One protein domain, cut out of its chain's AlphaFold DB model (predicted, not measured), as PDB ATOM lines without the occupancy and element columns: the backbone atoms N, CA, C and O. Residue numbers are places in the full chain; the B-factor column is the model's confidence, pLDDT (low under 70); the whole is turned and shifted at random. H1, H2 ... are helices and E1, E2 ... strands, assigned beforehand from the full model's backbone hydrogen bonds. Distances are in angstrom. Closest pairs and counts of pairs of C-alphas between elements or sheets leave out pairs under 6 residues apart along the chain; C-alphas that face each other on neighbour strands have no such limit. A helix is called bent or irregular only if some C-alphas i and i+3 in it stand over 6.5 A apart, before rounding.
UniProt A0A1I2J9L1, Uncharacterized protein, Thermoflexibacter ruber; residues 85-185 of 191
ATOM      1  N   THR A  85      16.838 -30.093 -20.419       82.50
ATOM      2  CA  THR A  85      17.740 -29.859 -21.542       82.50
ATOM      3  C   THR A  85      18.162 -31.189 -22.148       82.50
ATOM      4  O   THR A  85      18.024 -32.245 -21.517       82.50
ATOM      5  N   PHE A  86      18.610 -31.159 -23.397       79.25
ATOM      6  CA  PHE A  86      19.179 -32.349 -24.019       79.25
ATOM      7  C   PHE A  86      20.616 -32.539 -23.523       79.25
ATOM      8  O   PHE A  86      21.463 -31.673 -23.737       79.25
ATOM      9  N   ASP A  87      20.909 -33.665 -22.871       77.31
ATOM     10  CA  ASP A  87      22.284 -34.011 -22.507       77.31
ATOM     11  C   ASP A  87      22.924 -34.824 -23.636       77.31
ATOM     12  O   ASP A  87      22.651 -36.009 -23.807       77.31
ATOM     13  N   ALA A  88      23.789 -34.179 -24.419       70.88
ATOM     14  CA  ALA A  88      24.479 -34.828 -25.532       70.88
ATOM     15  C   ALA A  88      25.510 -35.882 -25.094       70.88
ATOM     16  O   ALA A  88      25.945 -36.681 -25.929       70.88
ATOM     17  N   LYS A  89      25.912 -35.881 -23.816       70.50
ATOM     18  CA  LYS A  89      26.861 -36.846 -23.246       70.50
ATOM     19  C   LYS A  89      26.160 -38.069 -22.657       70.50
ATOM     20  O   LYS A  89      26.800 -39.116 -22.544       70.50
ATOM     21  N   ASP A  90      24.870 -37.966 -22.338       67.31
ATOM     22  CA  ASP A  90      24.026 -39.102 -21.961       67.31
ATOM     23  C   ASP A  90      23.666 -39.903 -23.220       67.31
ATOM     24  O   ASP A  90      22.632 -39.727 -23.862       67.31
ATOM     25  N   THR A  91      24.613 -40.737 -23.638       54.22
ATOM     26  CA  THR A  91      24.538 -41.507 -24.885       54.22
ATOM     27  C   THR A  91      23.694 -42.773 -24.759       54.22
ATOM     28  O   THR A  91      23.368 -43.380 -25.779       54.22
ATOM     29  N   GLU A  92      23.298 -43.160 -23.543       53.31
ATOM     30  CA  GLU A  92      22.673 -44.461 -23.295       53.31
ATOM     31  C   GLU A  92      21.241 -44.386 -22.753       53.31
ATOM     32  O   GLU A  92      20.499 -45.341 -22.972       53.31
ATOM     33  N   ASN A  93      20.796 -43.290 -22.114       53.16
ATOM     34  CA  ASN A  93      19.486 -43.275 -21.448       53.16
ATOM     35  C   ASN A  93      18.732 -41.937 -21.528       53.16
ATOM     36  O   ASN A  93      18.448 -41.296 -20.510       53.16
ATOM     37  N   PHE A  94      18.242 -41.561 -22.716       63.69
ATOM     38  CA  PHE A  94      17.166 -40.566 -22.742       63.69
ATOM     39  C   PHE A  94      15.937 -41.150 -22.046       63.69
ATOM     40  O   PHE A  94      15.468 -42.245 -22.348       63.69
ATOM     41  N   ARG A  95      15.380 -40.398 -21.095       69.69
ATOM     42  CA  ARG A  95      14.265 -40.875 -20.260       69.69
ATOM     43  C   ARG A  95      12.963 -41.072 -21.040       69.69
ATOM     44  O   ARG A  95      12.015 -41.635 -20.497       69.69
ATOM     45  N   MET A  96      12.879 -40.553 -22.265       85.75
ATOM     46  CA  MET A  96      11.691 -40.653 -23.099       85.75
ATOM     47  C   MET A  96      12.040 -40.540 -24.580       85.75
ATOM     48  O   MET A  96      12.763 -39.634 -24.995       85.75
ATOM     49  N   TYR A  97      11.449 -41.431 -25.371       90.25
ATOM     50  CA  TYR A  97      11.520 -41.409 -26.824       90.25
ATOM     51  C   TYR A  97      10.108 -41.340 -27.396       90.25
ATOM     52  O   TYR A  97       9.186 -41.970 -26.874       90.25
ATOM     53  N   GLY A  98       9.944 -40.571 -28.465       92.31
ATOM     54  CA  GLY A  98       8.751 -40.582 -29.296       92.31
ATOM     55  C   GLY A  98       9.028 -41.305 -30.611       92.31
ATOM     56  O   GLY A  98      10.153 -41.296 -31.114       92.31
ATOM     57  N   LEU A  99       7.990 -41.921 -31.167       93.56
ATOM     58  CA  LEU A  99       8.043 -42.526 -32.494       93.56
ATOM     59  C   LEU A  99       7.560 -41.518 -33.532       93.56
ATOM     60  O   LEU A  99       6.437 -41.022 -33.440       93.56
ATOM     61  N   PHE A 100       8.397 -41.253 -34.527       94.38
ATOM     62  CA  PHE A 100       8.069 -40.401 -35.658       94.38
ATOM     63  C   PHE A 100       8.040 -41.227 -36.940       94.38
ATOM     64  O   PHE A 100       8.997 -41.928 -37.264       94.38
ATOM     65  N   LYS A 101       6.930 -41.136 -37.671       92.88
ATOM     66  CA  LYS A 101       6.712 -41.883 -38.907       92.88
ATOM     67  C   LYS A 101       7.058 -41.025 -40.121       92.88
ATOM     68  O   LYS A 101       6.412 -40.005 -40.348       92.88
ATOM     69  N   ASP A 102       7.986 -41.499 -40.939       92.62
ATOM     70  CA  ASP A 102       8.310 -40.949 -42.251       92.62
ATOM     71  C   ASP A 102       7.877 -41.925 -43.352       92.62
ATOM     72  O   ASP A 102       8.556 -42.905 -43.664       92.62
ATOM     73  N   LYS A 103       6.702 -41.652 -43.924       89.56
ATOM     74  CA  LYS A 103       6.100 -42.480 -44.980       89.56
ATOM     75  C   LYS A 103       6.840 -42.393 -46.307       89.56
ATOM     76  O   LYS A 103       6.844 -43.342 -47.079       89.56
ATOM     77  N   ASP A 104       7.443 -41.244 -46.580       89.25
ATOM     78  CA  ASP A 104       8.010 -40.950 -47.894       89.25
ATOM     79  C   ASP A 104       9.517 -41.247 -47.945       89.25
ATOM     80  O   ASP A 104      10.154 -40.971 -48.960       89.25
ATOM     81  N   LYS A 105      10.088 -41.772 -46.847       88.12
ATOM     82  CA  LYS A 105      11.530 -42.002 -46.656       88.12
ATOM     83  C   LYS A 105      12.367 -40.772 -47.026       88.12
ATOM     84  O   LYS A 105      13.423 -40.885 -47.644       88.12
ATOM     85  N   LYS A 106      11.850 -39.592 -46.686       90.06
ATOM     86  CA  LYS A 106      12.434 -38.296 -47.033       90.06
ATOM     87  C   LYS A 106      13.631 -37.940 -46.178       90.06
ATOM     88  O   LYS A 106      14.435 -37.142 -46.636       90.06
ATOM     89  N   TYR A 107      13.689 -38.459 -44.957       92.88
ATOM     90  CA  TYR A 107      14.634 -37.976 -43.967       92.88
ATOM     91  C   TYR A 107      15.742 -38.985 -43.680       92.88
ATOM     92  O   TYR A 107      15.499 -40.192 -43.606       92.88
ATOM     93  N   THR A 108      16.953 -38.485 -43.450       92.81
ATOM     94  CA  THR A 108      18.033 -39.237 -42.798       92.81
ATOM     95  C   THR A 108      18.037 -38.982 -41.281       92.81
ATOM     96  O   THR A 108      17.414 -38.022 -40.811       92.81
ATOM     97  N   PRO A 109      18.710 -39.816 -40.461       90.88
ATOM     98  CA  PRO A 109      18.861 -39.549 -39.028       90.88
ATOM     99  C   PRO A 109      19.448 -38.165 -38.717       90.88
ATOM    100  O   PRO A 109      19.004 -37.512 -37.774       90.88
ATOM    101  N   GLU A 110      20.389 -37.690 -39.533       92.69
ATOM    102  CA  GLU A 110      21.033 -36.380 -39.398       92.69
ATOM    103  C   GLU A 110      20.035 -35.240 -39.633       92.69
ATOM    104  O   GLU A 110      19.949 -34.293 -38.847       92.69
ATOM    105  N   GLU A 111      19.205 -35.355 -40.671       93.81
ATOM    106  CA  GLU A 111      18.151 -34.379 -40.965       93.81
ATOM    107  C   GLU A 111      17.073 -34.365 -39.876       93.81
ATOM    108  O   GLU A 111      16.593 -33.299 -39.483       93.81
ATOM    109  N   MET A 112      16.720 -35.535 -39.337       92.81
ATOM    110  CA  MET A 112      15.789 -35.647 -38.211       92.81
ATOM    111  C   MET A 112      16.355 -35.028 -36.934       92.81
ATOM    112  O   MET A 112      15.614 -34.396 -36.174       92.81
ATOM    113  N   ALA A 113      17.662 -35.173 -36.709       91.00
ATOM    114  CA  ALA A 113      18.347 -34.570 -35.578       91.00
ATOM    115  C   ALA A 113      18.323 -33.044 -35.677       91.00
ATOM    116  O   ALA A 113      17.906 -32.374 -34.730       91.00
ATOM    117  N   ALA A 114      18.645 -32.497 -36.851       90.75
ATOM    118  CA  ALA A 114      18.536 -31.065 -37.114       90.75
ATOM    119  C   ALA A 114      17.092 -30.558 -36.943       90.75
ATOM    120  O   ALA A 114      16.863 -29.541 -36.287       90.75
ATOM    121  N   LYS A 115      16.106 -31.296 -37.469       90.88
ATOM    122  CA  LYS A 115      14.683 -30.931 -37.407       90.88
ATOM    123  C   LYS A 115      14.152 -30.807 -35.980       90.88
ATOM    124  O   LYS A 115      13.380 -29.896 -35.695       90.88
ATOM    125  N   PHE A 116      14.566 -31.699 -35.081       91.38
ATOM    126  CA  PHE A 116      14.090 -31.730 -33.694       91.38
ATOM    127  C   PHE A 116      15.101 -31.203 -32.669       91.38
ATOM    128  O   PHE A 116      14.968 -31.494 -31.481       91.38
ATOM    129  N   ASN A 117      16.069 -30.391 -33.113       88.44
ATOM    130  CA  ASN A 117      17.107 -29.783 -32.275       88.44
ATOM    131  C   ASN A 117      17.833 -30.810 -31.386       88.44
ATOM    132  O   ASN A 117      18.010 -30.587 -30.189       88.44
ATOM    133  N   ILE A 118      18.224 -31.947 -31.960       88.38
ATOM    134  CA  ILE A 118      18.982 -33.001 -31.286       88.38
ATOM    135  C   ILE A 118      20.465 -32.842 -31.665       88.38
ATOM    136  O   ILE A 118      20.827 -33.113 -32.805       88.38
ATOM    137  N   PRO A 119      21.347 -32.423 -30.737       86.12
ATOM    138  CA  PRO A 119      22.774 -32.216 -31.002       86.12
ATOM    139  C   PRO A 119      23.542 -33.443 -31.505       86.12
ATOM    140  O   PRO A 119      24.581 -33.291 -32.139       86.12
ATOM    141  N   ASN A 120      23.085 -34.653 -31.172       85.38
ATOM    142  CA  ASN A 120      23.761 -35.903 -31.506       85.38
ATOM    143  C   ASN A 120      22.830 -36.805 -32.324       85.38
ATOM    144  O   ASN A 120      21.930 -37.428 -31.764       85.38
ATOM    145  N   GLU A 121      23.071 -36.920 -33.630       87.31
ATOM    146  CA  GLU A 121      22.299 -37.776 -34.546       87.31
ATOM    147  C   GLU A 121      22.266 -39.250 -34.121       87.31
ATOM    148  O   GLU A 121      21.263 -39.928 -34.323       87.31
ATOM    149  N   LYS A 122      23.308 -39.735 -33.427       87.44
ATOM    150  CA  LYS A 122      23.383 -41.118 -32.929       87.44
ATOM    151  C   LYS A 122      22.344 -41.418 -31.848       87.44
ATOM    152  O   LYS A 122      22.099 -42.580 -31.536       87.44
ATOM    153  N   ALA A 123      21.736 -40.381 -31.269       85.06
ATOM    154  CA  ALA A 123      20.612 -40.518 -30.353       85.06
ATOM    155  C   ALA A 123      19.309 -40.916 -31.066       85.06
ATOM    156  O   ALA A 123      18.370 -41.373 -30.410       85.06
ATOM    157  N   ILE A 124      19.244 -40.741 -32.389       89.44
ATOM    158  CA  ILE A 124      18.108 -41.120 -33.218       89.44
ATOM    159  C   ILE A 124      18.369 -42.499 -33.808       89.44
ATOM    160  O   ILE A 124      19.365 -42.736 -34.487       89.44
ATOM    161  N   LYS A 125      17.435 -43.419 -33.568       90.56
ATOM    162  CA  LYS A 125      17.452 -44.745 -34.195       90.56
ATOM    163  C   LYS A 125      16.401 -44.793 -35.289       90.56
ATOM    164  O   LYS A 125      15.312 -44.254 -35.115       90.56
ATOM    165  N   ILE A 126      16.718 -45.461 -36.388       93.62
ATOM    166  CA  ILE A 126      15.795 -45.685 -37.498       93.62
ATOM    167  C   ILE A 126      15.504 -47.178 -37.621       93.62
ATOM    168  O   ILE A 126      16.402 -48.010 -37.503       93.62
ATOM    169  N   THR A 127      14.239 -47.518 -37.840       93.75
ATOM    170  CA  THR A 127      13.809 -48.869 -38.191       93.75
ATOM    171  C   THR A 127      12.803 -48.795 -39.326       93.75
ATOM    172  O   THR A 127      11.936 -47.924 -39.341       93.75
ATOM    173  N   GLU A 128      12.896 -49.716 -40.276       93.69
ATOM    174  CA  GLU A 128      11.905 -49.831 -41.341       93.69
ATOM    175  C   GLU A 128      10.781 -50.773 -40.897       93.69
ATOM    176  O   GLU A 128      11.036 -51.877 -40.415       93.69
ATOM    177  N   VAL A 129       9.528 -50.336 -41.036       91.50
ATOM    178  CA  VAL A 129       8.341 -51.140 -40.709       91.50
ATOM    179  C   VAL A 129       7.318 -50.963 -41.819       91.50
ATOM    180  O   VAL A 129       6.849 -49.854 -42.055       91.50
ATOM    181  N   GLN A 130       6.952 -52.063 -42.484       90.38
ATOM    182  CA  GLN A 130       5.960 -52.076 -43.572       90.38
ATOM    183  C   GLN A 130       6.282 -51.100 -44.723       90.38
ATOM    184  O   GLN A 130       5.378 -50.544 -45.337       90.38
ATOM    185  N   GLY A 131       7.568 -50.894 -45.019       89.75
ATOM    186  CA  GLY A 131       8.008 -49.972 -46.067       89.75
ATOM    187  C   GLY A 131       8.060 -48.501 -45.645       89.75
ATOM    188  O   GLY A 131       8.470 -47.677 -46.453       89.75
ATOM    189  N   ASP A 132       7.702 -48.166 -44.402       91.88
ATOM    190  CA  ASP A 132       7.833 -46.821 -43.838       91.88
ATOM    191  C   ASP A 132       9.069 -46.728 -42.930       91.88
ATOM    192  O   ASP A 132       9.376 -47.666 -42.184       91.88
ATOM    193  N   ASN A 133       9.732 -45.568 -42.916       93.94
ATOM    194  CA  ASN A 133      10.799 -45.291 -41.958       93.94
ATOM    195  C   ASN A 133      10.192 -44.827 -40.627       93.94
ATOM    196  O   ASN A 133       9.404 -43.883 -40.573       93.94
ATOM    197  N   TRP A 134      10.580 -45.473 -39.532       95.06
ATOM    198  CA  TRP A 134      10.211 -45.078 -38.178       95.06
ATOM    199  C   TRP A 134      11.444 -44.623 -37.416       95.06
ATOM    200  O   TRP A 134      12.385 -45.386 -37.201       95.06
ATOM    201  N   PHE A 135      11.409 -43.372 -36.978       94.94
ATOM    202  CA  PHE A 135      12.450 -42.763 -36.173       94.94
ATOM    203  C   PHE A 135      12.074 -42.826 -34.696       94.94
ATOM    204  O   PHE A 135      10.975 -42.442 -34.295       94.94
ATOM    205  N   ILE A 136      13.011 -43.288 -33.879       93.06
ATOM    206  CA  ILE A 136      12.951 -43.261 -32.422       93.06
ATOM    207  C   ILE A 136      13.728 -42.021 -31.989       93.06
ATOM    208  O   ILE A 136      14.955 -41.997 -32.076       93.06
ATOM    209  N   ILE A 137      13.008 -40.982 -31.571       92.19
ATOM    210  CA  ILE A 137      13.560 -39.640 -31.355       92.19
ATOM    211  C   ILE A 137      13.470 -39.284 -29.870       92.19
ATOM    212  O   ILE A 137      12.386 -39.409 -29.290       92.19
ATOM    213  N   PRO A 138      14.556 -38.816 -29.235       91.38
ATOM    214  CA  PRO A 138      14.503 -38.284 -27.879       91.38
ATOM    215  C   PRO A 138      13.541 -37.099 -27.773       91.38
ATOM    216  O   PRO A 138      13.567 -36.179 -28.592       91.38
ATOM    217  N   VAL A 139      12.710 -37.089 -26.735       92.88
ATOM    218  CA  VAL A 139      11.751 -36.004 -26.486       92.88
ATOM    219  C   VAL A 139      11.864 -35.496 -25.056       92.88
ATOM    220  O   VAL A 139      12.209 -36.223 -24.127       92.88
ATOM    221  N   LYS A 140      11.513 -34.226 -24.860       90.94
ATOM    222  CA  LYS A 140      11.554 -33.546 -23.563       90.94
ATOM    223  C   LYS A 140      10.528 -34.128 -22.587       90.94
ATOM    224  O   LYS A 140      10.776 -34.222 -21.378       90.94
ATOM    225  N   GLY A 141       9.369 -34.542 -23.098       92.06
ATOM    226  CA  GLY A 141       8.318 -35.179 -22.311       92.06
ATOM    227  C   GLY A 141       7.028 -35.411 -23.091       92.06
ATOM    228  O   GLY A 141       6.996 -35.311 -24.316       92.06
ATOM    229  N   VAL A 142       5.952 -35.673 -22.351       93.44
ATOM    230  CA  VAL A 142       4.582 -35.768 -22.873       93.44
ATOM    231  C   VAL A 142       3.659 -34.802 -22.143       93.44
ATOM    232  O   VAL A 142       3.842 -34.530 -20.953       93.44
ATOM    233  N   HIS A 143       2.650 -34.318 -22.856       94.56
ATOM    234  CA  HIS A 143       1.602 -33.455 -22.338       94.56
ATOM    235  C   HIS A 143       0.224 -34.051 -22.616       94.56
ATOM    236  O   HIS A 143      -0.035 -34.506 -23.725       94.56
ATOM    237  N   PHE A 144      -0.664 -34.012 -21.626       94.12
ATOM    238  CA  PHE A 144      -2.067 -34.375 -21.801       94.12
ATOM    239  C   PHE A 144      -2.873 -33.144 -22.218       94.12
ATOM    240  O   PHE A 144      -2.957 -32.180 -21.454       94.12
ATOM    241  N   VAL A 145      -3.445 -33.181 -23.422       94.06
ATOM    242  CA  VAL A 145      -4.134 -32.043 -24.037       94.06
ATOM    243  C   VAL A 145      -5.479 -31.799 -23.360       94.06
ATOM    244  O   VAL A 145      -6.376 -32.642 -23.393       94.06
ATOM    245  N   ARG A 146      -5.648 -30.607 -22.792       92.19
ATOM    246  CA  ARG A 146      -6.891 -30.165 -22.152       92.19
ATOM    247  C   ARG A 146      -7.804 -29.447 -23.137       92.19
ATOM    248  O   ARG A 146      -7.413 -29.012 -24.222       92.19
ATOM    249  N   LYS A 147      -9.059 -29.279 -22.724       93.00
ATOM    250  CA  LYS A 147     -10.062 -28.525 -23.478       93.00
ATOM    251  C   LYS A 147      -9.544 -27.123 -23.834       93.00
ATOM    252  O   LYS A 147      -9.037 -26.413 -22.972       93.00
ATOM    253  N   ALA A 148      -9.737 -26.739 -25.098       91.44
ATOM    254  CA  ALA A 148      -9.313 -25.463 -25.689       91.44
ATOM    255  C   ALA A 148      -7.790 -25.237 -25.795       91.44
ATOM    256  O   ALA A 148      -7.358 -24.132 -26.128       91.44
ATOM    257  N   GLU A 149      -6.966 -26.263 -25.574       92.75
ATOM    258  CA  GLU A 149      -5.529 -26.150 -25.804       92.75
ATOM    259  C   GLU A 149      -5.174 -26.326 -27.281       92.75
ATOM    260  O   GLU A 149      -5.612 -27.241 -27.972       92.75
ATOM    261  N   THR A 150      -4.337 -25.416 -27.762       90.69
ATOM    262  CA  THR A 150      -3.711 -25.448 -29.085       90.69
ATOM    263  C   THR A 150      -2.222 -25.756 -28.952       90.69
ATOM    264  O   THR A 150      -1.629 -25.503 -27.899       90.69
ATOM    265  N   ALA A 151      -1.577 -26.192 -30.039       89.81
ATOM    266  CA  ALA A 151      -0.121 -26.376 -30.082       89.81
ATOM    267  C   ALA A 151       0.647 -25.155 -29.542       89.81
ATOM    268  O   ALA A 151       1.584 -25.303 -28.767       89.81
ATOM    269  N   SER A 152       0.209 -23.940 -29.887       91.56
ATOM    270  CA  SER A 152       0.835 -22.699 -29.422       91.56
ATOM    271  C   SER A 152       0.617 -22.449 -27.927       91.56
ATOM    272  O   SER A 152       1.518 -21.953 -27.257       91.56
ATOM    273  N   SER A 153      -0.551 -22.800 -27.377       94.31
ATOM    274  CA  SER A 153      -0.786 -22.711 -25.928       94.31
ATOM    275  C   SER A 153       0.024 -23.741 -25.135       94.31
ATOM    276  O   SER A 153       0.506 -23.428 -24.050       94.31
ATOM    277  N   ILE A 154       0.231 -24.935 -25.700       94.25
ATOM    278  CA  ILE A 154       1.053 -25.997 -25.112       94.25
ATOM    279  C   ILE A 154       2.530 -25.589 -25.168       94.25
ATOM    280  O   ILE A 154       3.222 -25.646 -24.156       94.25
ATOM    281  N   ALA A 155       2.996 -25.081 -26.313       93.19
ATOM    282  CA  ALA A 155       4.360 -24.592 -26.513       93.19
ATOM    283  C   ALA A 155       4.779 -23.548 -25.469       93.19
ATOM    284  O   ALA A 155       5.862 -23.651 -24.903       93.19
ATOM    285  N   LYS A 156       3.891 -22.599 -25.140       93.62
ATOM    286  CA  LYS A 156       4.125 -21.569 -24.107       93.62
ATOM    287  C   LYS A 156       4.454 -22.135 -22.722       93.62
ATOM    288  O   LYS A 156       5.029 -21.420 -21.910       93.62
ATOM    289  N   LYS A 157       4.075 -23.382 -22.433       93.56
ATOM    290  CA  LYS A 157       4.373 -24.038 -21.152       93.56
ATOM    291  C   LYS A 157       5.775 -24.643 -21.108       93.56
ATOM    292  O   LYS A 157       6.318 -24.804 -20.020       93.56
ATOM    293  N   TYR A 158       6.328 -25.020 -22.262       92.94
ATOM    294  CA  TYR A 158       7.501 -25.897 -22.348       92.94
ATOM    295  C   TYR A 158       8.702 -25.286 -23.072       92.94
ATOM    296  O   TYR A 158       9.825 -25.769 -22.888       92.94
ATOM    297  N   TYR A 159       8.479 -24.244 -23.874       91.81
ATOM    298  CA  TYR A 159       9.506 -23.573 -24.661       91.81
ATOM    299  C   TYR A 159       9.635 -22.107 -24.285       91.81
ATOM    300  O   TYR A 159       8.652 -21.415 -24.024       91.81
ATOM    301  N   THR A 160      10.875 -21.629 -24.334       88.25
ATOM    302  CA  THR A 160      11.202 -20.209 -24.198       88.25
ATOM    303  C   THR A 160      10.838 -19.443 -25.470       88.25
ATOM    304  O   THR A 160      10.373 -18.307 -25.402       88.25
ATOM    305  N   LEU A 161      11.028 -20.064 -26.639       87.25
ATOM    306  CA  LEU A 161      10.800 -19.447 -27.940       87.25
ATOM    307  C   LEU A 161       9.479 -19.935 -28.541       87.25
ATOM    308  O   LEU A 161       9.260 -21.127 -28.731       87.25
ATOM    309  N   LEU A 162       8.594 -19.003 -28.907       83.06
ATOM    310  CA  LEU A 162       7.285 -19.339 -29.491       83.06
ATOM    311  C   LEU A 162       7.384 -20.040 -30.857       83.06
ATOM    312  O   LEU A 162       6.464 -20.774 -31.233       83.06
ATOM    313  N   ARG A 163       8.487 -19.833 -31.588       86.69
ATOM    314  CA  ARG A 163       8.737 -20.481 -32.887       86.69
ATOM    315  C   ARG A 163       8.779 -22.010 -32.780       86.69
ATOM    316  O   ARG A 163       8.333 -22.691 -33.696       86.69
ATOM    317  N   ASP A 164       9.165 -22.535 -31.618       89.06
ATOM    318  CA  ASP A 164       9.265 -23.975 -31.352       89.06
ATOM    319  C   ASP A 164       7.885 -24.653 -31.269       89.06
ATOM    320  O   ASP A 164       7.775 -25.876 -31.252       89.06
ATOM    321  N   SER A 165       6.794 -23.876 -31.285       88.31
ATOM    322  CA  SER A 165       5.432 -24.421 -31.379       88.31
ATOM    323  C   SER A 165       5.180 -25.243 -32.647       88.31
ATOM    324  O   SER A 165       4.291 -26.098 -32.645       88.31
ATOM    325  N   VAL A 166       5.960 -25.016 -33.710       91.75
ATOM    326  CA  VAL A 166       5.911 -25.813 -34.943       91.75
ATOM    327  C   VAL A 166       6.345 -27.255 -34.681       91.75
ATOM    328  O   VAL A 166       5.687 -28.170 -35.166       91.75
ATOM    329  N   LEU A 167       7.340 -27.475 -33.816       93.00
ATOM    330  CA  LEU A 167       7.864 -28.809 -33.500       93.00
ATOM    331  C   LEU A 167       6.784 -29.717 -32.901       93.00
ATOM    332  O   LEU A 167       6.689 -30.890 -33.253       93.00
ATOM    333  N   ILE A 168       5.912 -29.168 -32.041       93.69
ATOM    334  CA  ILE A 168       4.777 -29.918 -31.480       93.69
ATOM    335  C   ILE A 168       3.817 -30.348 -32.590       93.69
ATOM    336  O   ILE A 168       3.344 -31.481 -32.564       93.69
ATOM    337  N   LYS A 169       3.518 -29.475 -33.559       92.44
ATOM    338  CA  LYS A 169       2.610 -29.812 -34.668       92.44
ATOM    339  C   LYS A 169       3.212 -30.852 -35.604       92.44
ATOM    340  O   LYS A 169       2.500 -31.736 -36.060       92.44
ATOM    341  N   GLU A 170       4.503 -30.740 -35.886       92.44
ATOM    342  CA  GLU A 170       5.193 -31.665 -36.782       92.44
ATOM    343  C   GLU A 170       5.326 -33.054 -36.167       92.44
ATOM    344  O   GLU A 170       5.068 -34.046 -36.841       92.44
ATOM    345  N   PHE A 171       5.675 -33.137 -34.881       94.50
ATOM    346  CA  PHE A 171       5.797 -34.421 -34.193       94.50
ATOM    347  C   PHE A 171       4.432 -35.072 -33.939       94.50
ATOM    348  O   PHE A 171       4.303 -36.295 -33.962       94.50
ATOM    349  N   ASN A 172       3.399 -34.262 -33.693       93.81
ATOM    350  CA  ASN A 172       2.059 -34.731 -33.357       93.81
ATOM    351  C   ASN A 172       1.082 -34.362 -34.482       93.81
ATOM    352  O   ASN A 172       0.425 -33.319 -34.399       93.81
ATOM    353  N   PRO A 173       0.916 -35.222 -35.507       86.12
ATOM    354  CA  PRO A 173       0.075 -34.917 -36.667       86.12
ATOM    355  C   PRO A 173      -1.402 -34.702 -36.306       86.12
ATOM    356  O   PRO A 173      -2.155 -34.115 -37.082       86.12
ATOM    357  N   SER A 174      -1.839 -35.159 -35.128       87.12
ATOM    358  CA  SER A 174      -3.176 -34.896 -34.607       87.12
ATOM    359  C   SER A 174      -3.129 -34.532 -33.125       87.12
ATOM    360  O   SER A 174      -2.874 -35.381 -32.273       87.12
ATOM    361  N   ILE A 175      -3.407 -33.265 -32.819       89.75
ATOM    362  CA  ILE A 175      -3.560 -32.764 -31.450       89.75
ATOM    363  C   ILE A 175      -5.057 -32.718 -31.155       89.75
ATOM    364  O   ILE A 175      -5.778 -31.888 -31.710       89.75
ATOM    365  N   LYS A 176      -5.527 -33.637 -30.313       91.38
ATOM    366  CA  LYS A 176      -6.928 -33.744 -29.892       91.38
ATOM    367  C   LYS A 176      -7.016 -33.656 -28.377       91.38
ATOM    368  O   LYS A 176      -6.069 -34.013 -27.685       91.38
ATOM    369  N   ILE A 177      -8.159 -33.184 -27.894       92.50
ATOM    370  CA  ILE A 177      -8.488 -33.177 -26.466       92.50
ATOM    371  C   ILE A 177      -8.416 -34.618 -25.942       92.50
ATOM    372  O   ILE A 177      -8.739 -35.552 -26.674       92.50
ATOM    373  N   ASP A 178      -7.961 -34.767 -24.702       89.75
ATOM    374  CA  ASP A 178      -7.811 -36.034 -23.980       89.75
ATOM    375  C   ASP A 178      -6.761 -37.004 -24.548       89.75
ATOM    376  O   ASP A 178      -6.662 -38.151 -24.114       89.75
ATOM    377  N   ASN A 179      -5.910 -36.531 -25.465       91.56
ATOM    378  CA  ASN A 179      -4.769 -37.291 -25.966       91.56
ATOM    379  C   ASN A 179      -3.450 -36.814 -25.351       91.56
ATOM    380  O   ASN A 179      -3.275 -35.645 -24.995       91.56
ATOM    381  N   LEU A 180      -2.485 -37.733 -25.288       92.69
ATOM    382  CA  LEU A 180      -1.090 -37.398 -25.027       92.69
ATOM    383  C   LEU A 180      -0.424 -36.905 -26.311       92.69
ATOM    384  O   LEU A 180      -0.580 -37.504 -27.372       92.69
ATOM    385  N   VAL A 181       0.352 -35.833 -26.190       94.88
ATOM    386  CA  VAL A 181       1.222 -35.322 -27.247       94.88
ATOM    387  C   VAL A 181       2.658 -35.294 -26.758       94.88
ATOM    388  O   VAL A 181       2.934 -34.966 -25.602       94.88
ATOM    389  N   PHE A 182       3.584 -35.635 -27.641       95.31
ATOM    390  CA  PHE A 182       5.008 -35.534 -27.373       95.31
ATOM    391  C   PHE A 182       5.455 -34.077 -27.430       95.31
ATOM    392  O   PHE A 182       4.989 -33.297 -28.261       95.31
ATOM    393  N   ILE A 183       6.381 -33.721 -26.548       94.81
ATOM    394  CA  ILE A 183       7.022 -32.412 -26.489       94.81
ATOM    395  C   ILE A 183       8.474 -32.602 -26.942       94.81
ATOM    396  O   ILE A 183       9.289 -33.065 -26.139       94.81
ATOM    397  N   PRO A 184       8.818 -32.295 -28.207       93.88
ATOM    398  CA  PRO A 184      10.201 -32.335 -28.685       93.88
ATOM    399  C   PRO A 184      11.114 -31.371 -27.924       93.88
ATOM    400  O   PRO A 184      10.633 -30.474 -27.224       93.88
ATOM    401  N   TYR A 185      12.429 -31.521 -28.071       91.12
ATOM    402  CA  TYR A 185      13.369 -30.513 -27.591       91.12
ATOM    403  C   TYR A 185      13.243 -29.234 -28.434       91.12
ATOM    404  O   TYR A 185      13.152 -29.274 -29.660       91.12
TER     405      TYR A 185
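This is residues 85 to 185 of the 191 residues of an uncharacterized protein of Thermoflexibacter ruber (UniProt A0A1I2J9L1). Two small lobes stand side by side: one is the three-stranded sheet E1-E3-E2 with the short helix H1 grazing it, the other the two-stranded ribbon E4-E5 with helix H2 over one face of it and helix H3 packed on H2 and on E5. A tight link from E3 to E4 joins the lobes, and E1 comes near E5 and the end of H3 between them. The printed part has 101 residues with three named helices and five named strands, in the order E1 H1 E2 E3 E4 H2 H3 E5; both sheets are antiparallel and the class is mixed, helices and strands. The whole is compact, with a radius of gyration of the C-alphas of 13.6 A and a rounded outline of 35 by 33 by 22 A.

Residues 85 to 96 hold no named element. E1, residues 97 to 102, begins at C-alpha 97 (11.520, -41.409, -26.824) and is 15.8 A long. H1 is residues 109 to 115, E2 residues 125 to 129, and E3 residues 132 to 138, 19.3 A long. E4 is residues 141 to 144 and H2 residues 151 to 158. H3, residues 162 to 171, is 15.9 A long; it is neither bent nor irregular, but only just: C-alphas 163 and 166 are 6.4 A apart. E5, residues 180 to 183, ends at C-alpha 183 (7.022, -32.412, -26.489).

In the larger sheet E3 is the inner strand. E1 and E3 are antiparallel at 153 degrees, with N 100 and O 135 2.8 A apart, within hydrogen-bond range. E2 and E3 form a hairpin at 152 degrees, with N 134 and O 127 at 2.8 A. This sheet is only just strongly twisted, its C-alphas up to 4.2 A off the best plane. E1, H1 and E2 make a split strand-helix-strand unit, two strands running the same way with E3 between them, and its crossover is right-handed. H1 only grazes this sheet with residues 109 to 113; the C-alphas of Pro 109 and Ile 126 are its closest to E2, 7.0 A. H3 only grazes it with residues 170 to 171. The closest C-alphas of E1 and E5 are those of Gly 98 and Phe 182, 6.6 A. E4 and E5 are antiparallel at 145 degrees, with N 143 and O 181 at 2.8 A. The closest C-alphas of H3 and E5 are Ile 168 and Ile 183, 6.0 A. H2 and H3 touch, closest at the C-alphas of Ala 155 and Ser 165, 5.0 A, running opposite ways at a steep tilt of 68 degrees, only just short of about perpendicular. H1 and H2 are apart. In H1 every O i to N i+4 pair is within hydrogen-bond range; in H2 2 of 4 are, and in H3 2 of 6, beside 5 of 7 O i to N i+3 pairs.

The C-alphas farthest apart are those of Lys 89 and Ala 148, 38.0 A. The printed part has no cut and no long link. The mean pLDDT of the printed part is 88.8, and residues 90 to 95 are under 70.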